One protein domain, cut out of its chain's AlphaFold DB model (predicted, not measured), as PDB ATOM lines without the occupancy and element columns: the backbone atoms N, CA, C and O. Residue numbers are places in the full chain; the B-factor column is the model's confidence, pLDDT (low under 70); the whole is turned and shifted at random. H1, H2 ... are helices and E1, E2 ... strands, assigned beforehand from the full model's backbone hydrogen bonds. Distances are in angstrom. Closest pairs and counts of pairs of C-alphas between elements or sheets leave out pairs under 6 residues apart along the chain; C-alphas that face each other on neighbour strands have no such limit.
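This is residues 8 to 100 of the 107 residues of an uncharacterized protein of Rikenellaceae bacterium (UniProt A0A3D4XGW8). A two-strand hairpin, E1 and E2, packs along the long helix H2, while the helix H1 sticks out as an arm beyond the first end of H2. The short helix H3 sits near the other end of H2 and leads straight into E1, and after E2 a long stretch without a named element, residues 75 to 100, makes the rest. You have 93 residues with three named helices and two named strands, in the order H1 H2 H3 E1 E2; the sheet E1 - E2 is antiparallel, and the class is mixed, helices and strands. The whole is extended and flat, with a radius of gyration of the C-alphas of 19.1 A and spans of 58 by 39 by 18 A.

Start at H1, residues 9 to 20: it is apart from H2, residues 26 to 45. Look next at H3, residues 53 to 58, which is close to H2 but not clearly touching; their closest C-alphas, those of Lys 44 and Phe 56, are 6.5 A apart. They run opposite ways at a steep tilt of 39 degrees. E1, residues 59 to 63, and E2, residues 70 to 74, form a hairpin, antiparallel at 166 degrees; find N 62 and O 71 at 2.8 A, within hydrogen-bond range. The closest C-alphas of H2 and E1, Ser 36 and Ser 61, are 5.3 A apart; those of H2 and E2, Ser 36 and Ala 72, 5.2 A. In H1, H2 and H3 every O i to N i+4 pair is within hydrogen-bond range.

Find C-alpha 9 at (-59.291, -3.115, 48.902); H1 runs 16.3 A from there. H2 runs 28.5 A from C-alpha 26 at (-40.430, 12.621, 39.116), and H3 8.5 A. E1 spans 13.9 A, and E2, 13.3 A, ends at C-alpha 74 at (-19.159, 4.003, 28.145).

The C-alphas of Asp 8 and Asn 49, the two farthest apart, are 58.9 A apart. The printed part has no cut and no long link between its elements. Residues 8, 49 and 52 have pLDDT under 70.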
ATOM      1  N   ASP A   8     -59.705  -1.849  53.191       63.53
ATOM      2  CA  ASP A   8     -58.579  -1.499  52.323       63.53
ATOM      3  C   ASP A   8     -58.375  -2.169  50.964       63.53
ATOM      4  O   ASP A   8     -57.327  -1.951  50.361       63.53
ATOM      5  N   ILE A   9     -59.376  -2.808  50.352       70.75
ATOM      6  CA  ILE A   9     -59.291  -3.115  48.902       70.75
ATOM      7  C   ILE A   9     -58.929  -1.854  48.088       70.75
ATOM      8  O   ILE A   9     -58.052  -1.887  47.227       70.75
ATOM      9  N   ASN A  10     -59.508  -0.704  48.441       74.25
ATOM     10  CA  ASN A  10     -59.209   0.570  47.786       74.25
ATOM     11  C   ASN A  10     -57.776   1.067  48.040       74.25
ATOM     12  O   ASN A  10     -57.143   1.574  47.114       74.25
ATOM     13  N   ARG A  11     -57.226   0.910  49.255       73.56
ATOM     14  CA  ARG A  11     -55.824   1.281  49.524       73.56
ATOM     15  C   ARG A  11     -54.846   0.331  48.844       73.56
ATOM     16  O   ARG A  11     -53.829   0.794  48.338       73.56
ATOM     17  N   VAL A  12     -55.165  -0.959  48.762       76.50
ATOM     18  CA  VAL A  12     -54.379  -1.938  47.998       76.50
ATOM     19  C   VAL A  12     -54.383  -1.577  46.510       76.50
ATOM     20  O   VAL A  12     -53.317  -1.513  45.902       76.50
ATOM     21  N   HIS A  13     -55.538  -1.238  45.928       79.31
ATOM     22  CA  HIS A  13     -55.613  -0.777  44.537       79.31
ATOM     23  C   HIS A  13     -54.847   0.530  44.294       79.31
ATOM     24  O   HIS A  13     -54.160   0.645  43.279       79.31
ATOM     25  N   LEU A  14     -54.904   1.486  45.227       77.62
ATOM     26  CA  LEU A  14     -54.109   2.720  45.178       77.62
ATOM     27  C   LEU A  14     -52.600   2.452  45.278       77.62
ATOM     28  O   LEU A  14     -51.807   3.095  44.591       77.62
ATOM     29  N   ALA A  15     -52.182   1.497  46.108       76.38
ATOM     30  CA  ALA A  15     -50.781   1.103  46.208       76.38
ATOM     31  C   ALA A  15     -50.296   0.434  44.912       76.38
ATOM     32  O   ALA A  15     -49.221   0.767  44.415       76.38
ATOM     33  N   ILE A  16     -51.104  -0.459  44.329       80.69
ATOM     34  CA  ILE A  16     -50.803  -1.137  43.059       80.69
ATOM     35  C   ILE A  16     -50.735  -0.131  41.901       80.69
ATOM     36  O   ILE A  16     -49.813  -0.207  41.089       80.69
ATOM     37  N   SER A  17     -51.652   0.841  41.834       75.81
ATOM     38  CA  SER A  17     -51.621   1.884  40.799       75.81
ATOM     39  C   SER A  17     -50.403   2.802  40.952       75.81
ATOM     40  O   SER A  17     -49.710   3.075  39.972       75.81
ATOM     41  N   GLY A  18     -50.054   3.181  42.185       74.25
ATOM     42  CA  GLY A  18     -48.819   3.910  42.483       74.25
ATOM     43  C   GLY A  18     -47.550   3.142  42.090       74.25
ATOM     44  O   GLY A  18     -46.592   3.742  41.597       74.25
ATOM     45  N   LEU A  19     -47.549   1.813  42.251       79.19
ATOM     46  CA  LEU A  19     -46.456   0.943  41.811       79.19
ATOM     47  C   LEU A  19     -46.380   0.847  40.281       79.19
ATOM     48  O   LEU A  19     -45.285   0.865  39.723       79.19
ATOM     49  N   SER A  20     -47.530   0.788  39.604       79.69
ATOM     50  CA  SER A  20     -47.615   0.768  38.140       79.69
ATOM     51  C   SER A  20     -47.027   2.034  37.508       79.69
ATOM     52  O   SER A  20     -46.431   1.959  36.437       79.69
ATOM     53  N   ASP A  21     -47.158   3.187  38.169       83.50
ATOM     54  CA  ASP A  21     -46.679   4.484  37.674       83.50
ATOM     55  C   ASP A  21     -45.350   4.942  38.306       83.50
ATOM     56  O   ASP A  21     -44.914   6.089  38.134       83.50
ATOM     57  N   ILE A  22     -44.652   4.051  39.016       83.56
ATOM     58  CA  ILE A  22     -43.387   4.374  39.691       83.56
ATOM     59  C   ILE A  22     -42.306   4.861  38.716       83.56
ATOM     60  O   ILE A  22     -41.477   5.708  39.055       83.56
ATOM     61  N   ASP A  23     -42.330   4.370  37.478       79.38
ATOM     62  CA  ASP A  23     -41.403   4.767  36.425       79.38
ATOM     63  C   ASP A  23     -41.714   6.160  35.856       79.38
ATOM     64  O   ASP A  23     -40.839   6.752  35.227       79.38
ATOM     65  N   LYS A  24     -42.911   6.715  36.098       84.44
ATOM     66  CA  LYS A  24     -43.309   8.091  35.754       84.44
ATOM     67  C   LYS A  24     -43.006   9.079  36.880       84.44
ATOM     68  O   LYS A  24     -42.824  10.266  36.594       84.44
ATOM     69  N   ASN A  25     -42.868   8.605  38.118       89.56
ATOM     70  CA  ASN A  25     -42.626   9.439  39.292       89.56
ATOM     71  C   ASN A  25     -41.350  10.304  39.149       89.56
ATOM     72  O   ASN A  25     -40.232   9.814  38.944       89.56
ATOM     73  N   LYS A  26     -41.510  11.629  39.281       90.31
ATOM     74  CA  LYS A  26     -40.430  12.621  39.116       90.31
ATOM     75  C   LYS A  26     -39.318  12.462  40.156       90.31
ATOM     76  O   LYS A  26     -38.145  12.611  39.809       90.31
ATOM     77  N   THR A  27     -39.667  12.149  41.401       92.25
ATOM     78  CA  THR A  27     -38.716  11.960  42.506       92.25
ATOM     79  C   THR A  27     -37.855  10.729  42.265       92.25
ATOM     80  O   THR A  27     -36.629  10.817  42.328       92.25
ATOM     81  N   VAL A  28     -38.472   9.616  41.861       91.50
ATOM     82  CA  VAL A  28     -37.761   8.379  41.505       91.50
ATOM     83  C   VAL A  28     -36.811   8.616  40.325       91.50
ATOM     84  O   VAL A  28     -35.625   8.287  40.402       91.50
ATOM     85  N   LYS A  29     -37.269   9.292  39.260       93.06
ATOM     86  CA  LYS A  29     -36.399   9.681  38.131       93.06
ATOM     87  C   LYS A  29     -35.242  10.585  38.555       93.06
ATOM     88  O   LYS A  29     -34.145  10.461  38.006       93.06
ATOM     89  N   LYS A  30     -35.469  11.510  39.493       94.19
ATOM     90  CA  LYS A  30     -34.429  12.406  40.022       94.19
ATOM     91  C   LYS A  30     -33.369  11.616  40.791       94.19
ATOM     92  O   LYS A  30     -32.186  11.817  40.521       94.19
ATOM     93  N   GLY A  31     -33.782  10.677  41.645       94.75
ATOM     94  CA  GLY A  31     -32.875   9.770  42.355       94.75
ATOM     95  C   GLY A  31     -32.039   8.916  41.398       94.75
ATOM     96  O   GLY A  31     -30.813   8.928  41.462       94.75
ATOM     97  N   LEU A  32     -32.680   8.276  40.411       95.50
ATOM     98  CA  LEU A  32     -31.994   7.502  39.365       95.50
ATOM     99  C   LEU A  32     -30.991   8.343  38.559       95.50
ATOM    100  O   LEU A  32     -29.902   7.875  38.214       95.50
ATOM    101  N   ARG A  33     -31.335   9.600  38.257       95.19
ATOM    102  CA  ARG A  33     -30.436  10.534  37.570       95.19
ATOM    103  C   ARG A  33     -29.219  10.879  38.423       95.19
ATOM    104  O   ARG A  33     -28.112  10.894  37.899       95.19
ATOM    105  N   GLN A  34     -29.412  11.157  39.710       96.31
ATOM    106  CA  GLN A  34     -28.307  11.448  40.623       96.31
ATOM    107  C   GLN A  34     -27.389  10.234  40.795       96.31
ATOM    108  O   GLN A  34     -26.182  10.376  40.622       96.31
ATOM    109  N   ALA A  35     -27.952   9.046  41.026       95.25
ATOM    110  CA  ALA A  35     -27.189   7.808  41.176       95.25
ATOM    111  C   ALA A  35     -26.362   7.483  39.922       95.25
ATOM    112  O   ALA A  35     -25.155   7.267  39.998       95.25
ATOM    113  N   SER A  36     -26.981   7.524  38.738       95.50
ATOM    114  CA  SER A  36     -26.263   7.266  37.482       95.50
ATOM    115  C   SER A  36     -25.202   8.327  37.172       95.50
ATOM    116  O   SER A  36     -24.127   7.986  36.678       95.50
ATOM    117  N   LYS A  37     -25.451   9.604  37.497       95.31
ATOM    118  CA  LYS A  37     -24.449  10.671  37.358       95.31
ATOM    119  C   LYS A  37     -23.273  10.468  38.314       95.31
ATOM    120  O   LYS A  37     -22.136  10.675  37.903       95.31
ATOM    121  N   PHE A  38     -23.528  10.041  39.550       94.88
ATOM    122  CA  PHE A  38     -22.479   9.697  40.509       94.88
ATOM    123  C   PHE A  38     -21.589   8.566  39.977       94.88
ATOM    124  O   PHE A  38     -20.372   8.728  39.937       94.88
ATOM    125  N   LEU A  39     -22.187   7.476  39.484       92.62
ATOM    126  CA  LEU A  39     -21.446   6.358  38.889       92.62
ATOM    127  C   LEU A  39     -20.601   6.799  37.690       92.62
ATOM    128  O   LEU A  39     -19.425   6.455  37.609       92.62
ATOM    129  N   ALA A  40     -21.161   7.616  36.792       92.19
ATOM    130  CA  ALA A  40     -20.403   8.167  35.675       92.19
ATOM    131  C   ALA A  40     -19.242   9.057  36.165       92.19
ATOM    132  O   ALA A  40     -18.102   8.904  35.745       92.19
ATOM    133  N   ASN A  41     -19.475   9.959  37.114       90.81
ATOM    134  CA  ASN A  41     -18.403  10.802  37.643       90.81
ATOM    135  C   ASN A  41     -17.293   9.978  38.311       90.81
ATOM    136  O   ASN A  41     -16.113  10.276  38.125       90.81
ATOM    137  N   LYS A  42     -17.655   8.912  39.032       89.56
ATOM    138  CA  LYS A  42     -16.685   7.992  39.625       89.56
ATOM    139  C   LYS A  42     -15.888   7.244  38.554       89.56
ATOM    140  O   LYS A  42     -14.666   7.205  38.647       89.56
ATOM    141  N   GLY A  43     -16.537   6.741  37.503       87.50
ATOM    142  CA  GLY A  43     -15.845   6.112  36.374       87.50
ATOM    143  C   GLY A  43     -14.866   7.062  35.677       87.50
ATOM    144  O   GLY A  43     -13.741   6.678  35.381       87.50
ATOM    145  N   LYS A  44     -15.228   8.343  35.514       88.12
ATOM    146  CA  LYS A  44     -14.315   9.367  34.975       88.12
ATOM    147  C   LYS A  44     -13.078   9.562  35.847       88.12
ATOM    148  O   LYS A  44     -11.995   9.752  35.311       88.12
ATOM    149  N   SER A  45     -13.221   9.491  37.172       86.44
ATOM    150  CA  SER A  45     -12.078   9.600  38.089       86.44
ATOM    151  C   SER A  45     -11.102   8.420  38.004       86.44
ATOM    152  O   SER A  45      -9.947   8.574  38.386       86.44
ATOM    153  N   ASN A  46     -11.537   7.275  37.466       84.31
ATOM    154  CA  ASN A  46     -10.688   6.094  37.275       84.31
ATOM    155  C   ASN A  46      -9.881   6.137  35.963       84.31
ATOM    156  O   ASN A  46      -9.021   5.279  35.741       84.31
ATOM    157  N   LEU A  47     -10.124   7.133  35.102       83.62
ATOM    158  CA  LEU A  47      -9.346   7.369  33.887       83.62
ATOM    159  C   LEU A  47      -8.059   8.120  34.262       83.62
ATOM    160  O   LEU A  47      -8.076   9.334  34.451       83.62
ATOM    161  N   LYS A  48      -6.938   7.395  34.373       71.12
ATOM    162  CA  LYS A  48      -5.659   7.918  34.896       71.12
ATOM    163  C   LYS A  48      -5.173   9.200  34.208       71.12
ATOM    164  O   LYS A  48      -4.756  10.131  34.890       71.12
ATOM    165  N   ASN A  49      -5.244   9.250  32.876       69.75
ATOM    166  CA  ASN A  49      -4.540  10.265  32.080       69.75
ATOM    167  C   ASN A  49      -5.439  11.014  31.085       69.75
ATOM    168  O   ASN A  49      -4.954  11.832  30.310       69.75
ATOM    169  N   ILE A  50      -6.749  10.756  31.087       72.81
ATOM    170  CA  ILE A  50      -7.671  11.313  30.092       72.81
ATOM    171  C   ILE A  50      -8.743  12.123  30.812       72.81
ATOM    172  O   ILE A  50      -9.750  11.591  31.273       72.81
ATOM    173  N   LYS A  51      -8.506  13.435  30.900       70.69
ATOM    174  CA  LYS A  51      -9.450  14.417  31.462       70.69
ATOM    175  C   LYS A  51     -10.284  15.130  30.385       70.69
ATOM    176  O   LYS A  51     -11.113  15.974  30.714       70.69
ATOM    177  N   SER A  52     -10.066  14.806  29.110       69.38
ATOM    178  CA  SER A  52     -10.714  15.423  27.947       69.38
ATOM    179  C   SER A  52     -10.752  14.457  26.750       69.38
ATOM    180  O   SER A  52     -10.149  13.387  26.785       69.38
ATOM    181  N   GLY A  53     -11.497  14.794  25.692       81.31
ATOM    182  CA  GLY A  53     -11.568  13.999  24.458       81.31
ATOM    183  C   GLY A  53     -12.666  12.927  24.427       81.31
ATOM    184  O   GLY A  53     -13.506  12.825  25.326       81.31
ATOM    185  N   ASN A  54     -12.676  12.130  23.353       84.88
ATOM    186  CA  ASN A  54     -13.782  11.222  23.024       84.88
ATOM    187  C   ASN A  54     -14.053  10.182  24.115       84.88
ATOM    188  O   ASN A  54     -15.215   9.934  24.432       84.88
ATOM    189  N   LEU A  55     -13.013   9.625  24.742       83.94
ATOM    190  CA  LEU A  55     -13.183   8.621  25.791       83.94
ATOM    191  C   LEU A  55     -13.813   9.218  27.058       83.94
ATOM    192  O   LEU A  55     -14.803   8.684  27.560       83.94
ATOM    193  N   PHE A  56     -13.307  10.356  27.536       87.50
ATOM    194  CA  PHE A  56     -13.861  11.039  28.709       87.50
ATOM    195  C   PHE A  56     -15.316  11.478  28.486       87.50
ATOM    196  O   PHE A  56     -16.166  11.333  29.369       87.50
ATOM    197  N   SER A  57     -15.622  11.977  27.286       87.81
ATOM    198  CA  SER A  57     -16.975  12.372  26.883       87.81
ATOM    199  C   SER A  57     -17.909  11.181  26.667       87.81
ATOM    200  O   SER A  57     -19.119  11.312  26.840       87.81
ATOM    201  N   SER A  58     -17.367  10.007  26.328       90.19
ATOM    202  CA  SER A  58     -18.156   8.799  26.084       90.19
ATOM    203  C   SER A  58     -18.753   8.186  27.348       90.19
ATOM    204  O   SER A  58     -19.707   7.419  27.239       90.19
ATOM    205  N   LEU A  59     -18.236   8.513  28.537       90.38
ATOM    206  CA  LEU A  59     -18.812   8.022  29.781       90.38
ATOM    207  C   LEU A  59     -20.063   8.838  30.144       90.38
ATOM    208  O   LEU A  59     -19.986   9.981  30.613       90.38
ATOM    209  N   ILE A  60     -21.224   8.234  29.908       92.69
ATOM    210  CA  ILE A  60     -22.536   8.877  29.969       92.69
ATOM    211  C   ILE A  60     -23.405   8.289  31.081       92.69
ATOM    212  O   ILE A  60     -23.223   7.156  31.519       92.69
ATOM    213  N   SER A  61     -24.400   9.069  31.505       94.81
ATOM    214  CA  SER A  61     -25.489   8.615  32.373       94.81
ATOM    215  C   SER A  61     -26.833   8.855  31.686       94.81
ATOM    216  O   SER A  61     -27.061   9.911  31.090       94.81
ATOM    217  N   LYS A  62     -27.734   7.869  31.727       94.19
ATOM    218  CA  LYS A  62     -29.034   7.931  31.048       94.19
ATOM    219  C   LYS A  62     -30.116   7.227  31.855       94.19
ATOM    220  O   LYS A  62     -30.059   6.020  32.058       94.19
ATOM    221  N   VAL A  63     -31.153   7.963  32.247       94.38
ATOM    222  CA  VAL A  63     -32.369   7.382  32.841       94.38
ATOM    223  C   VAL A  63     -33.251   6.812  31.727       94.38
ATOM    224  O   VAL A  63     -33.450   7.462  30.693       94.38
ATOM    225  N   LYS A  64     -33.768   5.592  31.905       92.50
ATOM    226  CA  LYS A  64     -34.676   4.950  30.947       92.50
ATOM    227  C   LYS A  64     -36.010   5.711  30.913       92.50
ATOM    228  O   LYS A  64     -36.504   6.170  31.936       92.50
ATOM    229  N   ARG A  65     -36.581   5.896  29.715       87.31
ATOM    230  CA  ARG A  65     -37.802   6.710  29.529       87.31
ATOM    231  C   ARG A  65     -39.098   5.963  29.856       87.31
ATOM    232  O   ARG A  65     -40.013   6.590  30.370       87.31
ATOM    233  N   LYS A  66     -39.163   4.671  29.514       85.56
ATOM    234  CA  LYS A  66     -40.367   3.815  29.567       85.56
ATOM    235  C   LYS A  66     -40.267   2.671  30.592       85.56
ATOM    236  O   LYS A  66     -40.997   1.695  30.490       85.56
ATOM    237  N   ARG A  67     -39.224   2.681  31.426       87.81
ATOM    238  CA  ARG A  67     -38.914   1.611  32.383       87.81
ATOM    239  C   ARG A  67     -38.201   2.209  33.582       87.81
ATOM    240  O   ARG A  67     -37.401   3.132  33.410       87.81
ATOM    241  N   LEU A  68     -38.419   1.627  34.754       89.31
ATOM    242  CA  LEU A  68     -37.680   1.977  35.957       89.31
ATOM    243  C   LEU A  68     -36.208   1.560  35.804       89.31
ATOM    244  O   LEU A  68     -35.892   0.395  35.568       89.31
ATOM    245  N   GLY A  69     -35.298   2.530  35.887       92.31
ATOM    246  CA  GLY A  69     -33.858   2.281  35.885       92.31
ATOM    247  C   GLY A  69     -33.039   3.349  35.168       92.31
ATOM    248  O   GLY A  69     -33.549   4.182  34.415       92.31
ATOM    249  N   ALA A  70     -31.729   3.303  35.387       95.19
ATOM    250  CA  ALA A  70     -30.759   4.160  34.726       95.19
ATOM    251  C   ALA A  70     -29.525   3.360  34.305       95.19
ATOM    252  O   ALA A  70     -29.260   2.281  34.821       95.19
ATOM    253  N   LEU A  71     -28.803   3.897  33.330       93.88
ATOM    254  CA  LEU A  71     -27.560   3.364  32.794       93.88
ATOM    255  C   LEU A  71     -26.443   4.361  33.097       93.88
ATOM    256  O   LEU A  71     -26.657   5.570  32.983       93.88
ATOM    257  N   ALA A  72     -25.269   3.856  33.452       93.50
ATOM    258  CA  ALA A  72     -24.043   4.629  33.584       93.50
ATOM    259  C   ALA A  72     -22.886   3.803  33.017       93.50
ATOM    260  O   ALA A  72     -22.757   2.632  33.366       93.50
ATOM    261  N   GLY A  73     -22.088   4.385  32.124       90.44
ATOM    262  CA  GLY A  73     -20.976   3.678  31.488       90.44
ATOM    263  C   GLY A  73     -20.551   4.289  30.158       90.44
ATOM    264  O   GLY A  73     -20.993   5.380  29.791       90.44
ATOM    265  N   PHE A  74     -19.683   3.578  29.441       90.38
ATOM    266  CA  PHE A  74     -19.159   4.003  28.145       90.38
ATOM    267  C   PHE A  74     -20.203   3.842  27.031       90.38
ATOM    268  O   PHE A  74     -20.819   2.790  26.871       90.38
ATOM    269  N   GLY A  75     -20.414   4.912  26.266       88.12
ATOM    270  CA  GLY A  75     -21.228   4.930  25.055       88.12
ATOM    271  C   GLY A  75     -20.440   4.524  23.807       88.12
ATOM    272  O   GLY A  75     -19.325   4.013  23.881       88.12
ATOM    273  N   SER A  76     -21.001   4.808  22.630       84.31
ATOM    274  CA  SER A  76     -20.443   4.402  21.328       84.31
ATOM    275  C   SER A  76     -19.017   4.894  21.050       84.31
ATOM    276  O   SER A  76     -18.286   4.247  20.303       84.31
ATOM    277  N   LEU A  77     -18.613   6.016  21.653       84.12
ATOM    278  CA  LEU A  77     -17.278   6.608  21.510       84.12
ATOM    279  C   LEU A  77     -16.221   5.971  22.437       84.12
ATOM    280  O   LEU A  77     -15.040   6.277  22.308       84.12
ATOM    281  N   GLY A  78     -16.618   5.085  23.358       82.00
ATOM    282  CA  GLY A  78     -15.751   4.494  24.384       82.00
ATOM    283  C   GLY A  78     -15.324   3.047  24.118       82.00
ATOM    284  O   GLY A  78     -15.068   2.311  25.065       82.00
ATOM    285  N   LYS A  79     -15.259   2.609  22.853       80.19
ATOM    286  CA  LYS A  79     -14.985   1.202  22.468       80.19
ATOM    287  C   LYS A  79     -13.700   0.627  23.081       80.19
ATOM    288  O   LYS A  79     -13.643  -0.548  23.428       80.19
ATOM    289  N   HIS A  80     -12.690   1.474  23.255       78.62
ATOM    290  CA  HIS A  80     -11.379   1.102  23.787       78.62
ATOM    291  C   HIS A  80     -11.199   1.467  25.268       78.62
ATOM    292  O   HIS A  80     -10.078   1.540  25.755       78.62
ATOM    293  N   ALA A  81     -12.289   1.693  26.008       77.50
ATOM    294  CA  ALA A  81     -12.219   2.058  27.421       77.50
ATOM    295  C   ALA A  81     -11.489   1.031  28.293       77.50
ATOM    296  O   ALA A  81     -10.756   1.411  29.200       77.50
ATOM    297  N   HIS A  82     -11.641  -0.256  27.976       75.81
ATOM    298  CA  HIS A  82     -10.967  -1.356  28.667       75.81
ATOM    299  C   HIS A  82      -9.436  -1.264  28.604       75.81
ATOM    300  O   HIS A  82      -8.758  -1.895  29.408       75.81
ATOM    301  N   LEU A  83      -8.886  -0.489  27.663       75.31
ATOM    302  CA  LEU A  83      -7.450  -0.284  27.560       75.31
ATOM    303  C   LEU A  83      -6.927   0.728  28.572       75.31
ATOM    304  O   LEU A  83      -5.735   0.730  28.804       75.31
ATOM    305  N   ILE A  84      -7.752   1.610  29.144       76.50
ATOM    306  CA  ILE A  84      -7.262   2.768  29.922       76.50
ATOM    307  C   ILE A  84      -7.972   2.895  31.278       76.50
ATOM    308  O   ILE A  84      -7.446   3.519  32.202       76.50
ATOM    309  N   ASP A  85      -9.149   2.287  31.434       76.56
ATOM    310  CA  ASP A  85      -9.844   2.215  32.715       76.56
ATOM    311  C   ASP A  85      -9.084   1.309  33.694       76.56
ATOM    312  O   ASP A  85      -8.793   0.147  33.413       76.56
ATOM    313  N   SER A  86      -8.785   1.850  34.872       75.81
ATOM    314  CA  SER A  86      -8.157   1.108  35.965       75.81
ATOM    315  C   SER A  86      -9.139   0.181  36.702       75.81
ATOM    316  O   SER A  86      -8.759  -0.563  37.606       75.81
ATOM    317  N   GLY A  87     -10.413   0.173  36.312       76.62
ATOM    318  CA  GLY A  87     -11.459  -0.570  37.002       76.62
ATOM    319  C   GLY A  87     -11.815   0.091  38.330       76.62
ATOM    320  O   GLY A  87     -11.286   1.140  38.688       76.62
ATOM    321  N   THR A  88     -12.745  -0.491  39.084       74.56
ATOM    322  CA  THR A  88     -13.244   0.108  40.338       74.56
ATOM    323  C   THR A  88     -12.680  -0.520  41.600       74.56
ATOM    324  O   THR A  88     -12.792   0.097  42.657       74.56
ATOM    325  N   ASP A  89     -12.103  -1.719  41.504       83.38
ATOM    326  CA  ASP A  89     -11.775  -2.520  42.679       83.38
ATOM    327  C   ASP A  89     -10.285  -2.846  42.802       83.38
ATOM    328  O   ASP A  89      -9.545  -2.966  41.817       83.38
ATOM    329  N   LYS A  90      -9.850  -2.985  44.052       88.19
ATOM    330  CA  LYS A  90      -8.498  -3.413  44.402       88.19
ATOM    331  C   LYS A  90      -8.395  -4.919  44.196       88.19
ATOM    332  O   LYS A  90      -9.267  -5.673  44.610       88.19
ATOM    333  N   ARG A  91      -7.301  -5.376  43.595       89.62
ATOM    334  CA  ARG A  91      -7.061  -6.804  43.379       89.62
ATOM    335  C   ARG A  91      -6.226  -7.372  44.514       89.62
ATOM    336  O   ARG A  91      -5.213  -6.788  44.903       89.62
ATOM    337  N   TYR A  92      -6.626  -8.544  44.987       93.44
ATOM    338  CA  TYR A  92      -5.903  -9.332  45.979       93.44
ATOM    339  C   TYR A  92      -5.707 -10.755  45.456       93.44
ATOM    340  O   TYR A  92      -6.469 -11.231  44.615       93.44
ATOM    341  N   THR A  93      -4.663 -11.438  45.915       92.69
ATOM    342  CA  THR A  93      -4.495 -12.871  45.639       92.69
ATOM    343  C   THR A  93      -5.402 -13.708  46.537       92.69
ATOM    344  O   THR A  93      -5.868 -13.231  47.567       92.69
ATOM    345  N   ALA A  94      -5.560 -14.999  46.220       92.56
ATOM    346  CA  ALA A  94      -6.223 -15.957  47.112       92.56
ATOM    347  C   ALA A  94      -5.572 -16.041  48.512       92.56
ATOM    348  O   ALA A  94      -6.214 -16.447  49.469       92.56
ATOM    349  N   ARG A  95      -4.302 -15.622  48.638       94.56
ATOM    350  CA  ARG A  95      -3.554 -15.537  49.904       94.56
ATOM    351  C   ARG A  95      -3.642 -14.153  50.576       94.56
ATOM    352  O   ARG A  95      -2.916 -13.902  51.526       94.56
ATOM    353  N   GLY A  96      -4.465 -13.235  50.062       93.38
ATOM    354  CA  GLY A  96      -4.690 -11.900  50.636       93.38
ATOM    355  C   GLY A  96      -3.666 -10.823  50.254       93.38
ATOM    356  O   GLY A  96      -3.793  -9.678  50.679       93.38
ATOM    357  N   PHE A  97      -2.667 -11.130  49.422       93.69
ATOM    358  CA  PHE A  97      -1.659 -10.138  49.027       93.69
ATOM    359  C   PHE A  97      -2.229  -9.113  48.044       93.69
ATOM    360  O   PHE A  97      -2.801  -9.494  47.021       93.69
ATOM    361  N   TYR A  98      -2.012  -7.823  48.311       92.12
ATOM    362  CA  TYR A  98      -2.433  -6.728  47.436       92.12
ATOM    363  C   TYR A  98      -1.675  -6.742  46.099       92.12
ATOM    364  O   TYR A  98      -0.450  -6.847  46.059       92.12
ATOM    365  N   ARG A  99      -2.410  -6.627  44.987       87.81
ATOM    366  CA  ARG A  99      -1.890  -6.630  43.605       87.81
ATOM    367  C   ARG A  99      -2.165  -5.331  42.850       87.81
ATOM    368  O   ARG A  99      -2.029  -5.289  41.628       87.81
ATOM    369  N   GLY A 100      -2.543  -4.272  43.561       84.88
ATOM    370  CA  GLY A 100      -2.930  -3.025  42.919       84.88
ATOM    371  C   GLY A 100      -4.338  -3.078  42.334       84.88
ATOM    372  O   GLY A 100      -5.072  -4.057  42.453       84.88
TER     373      GLY A 100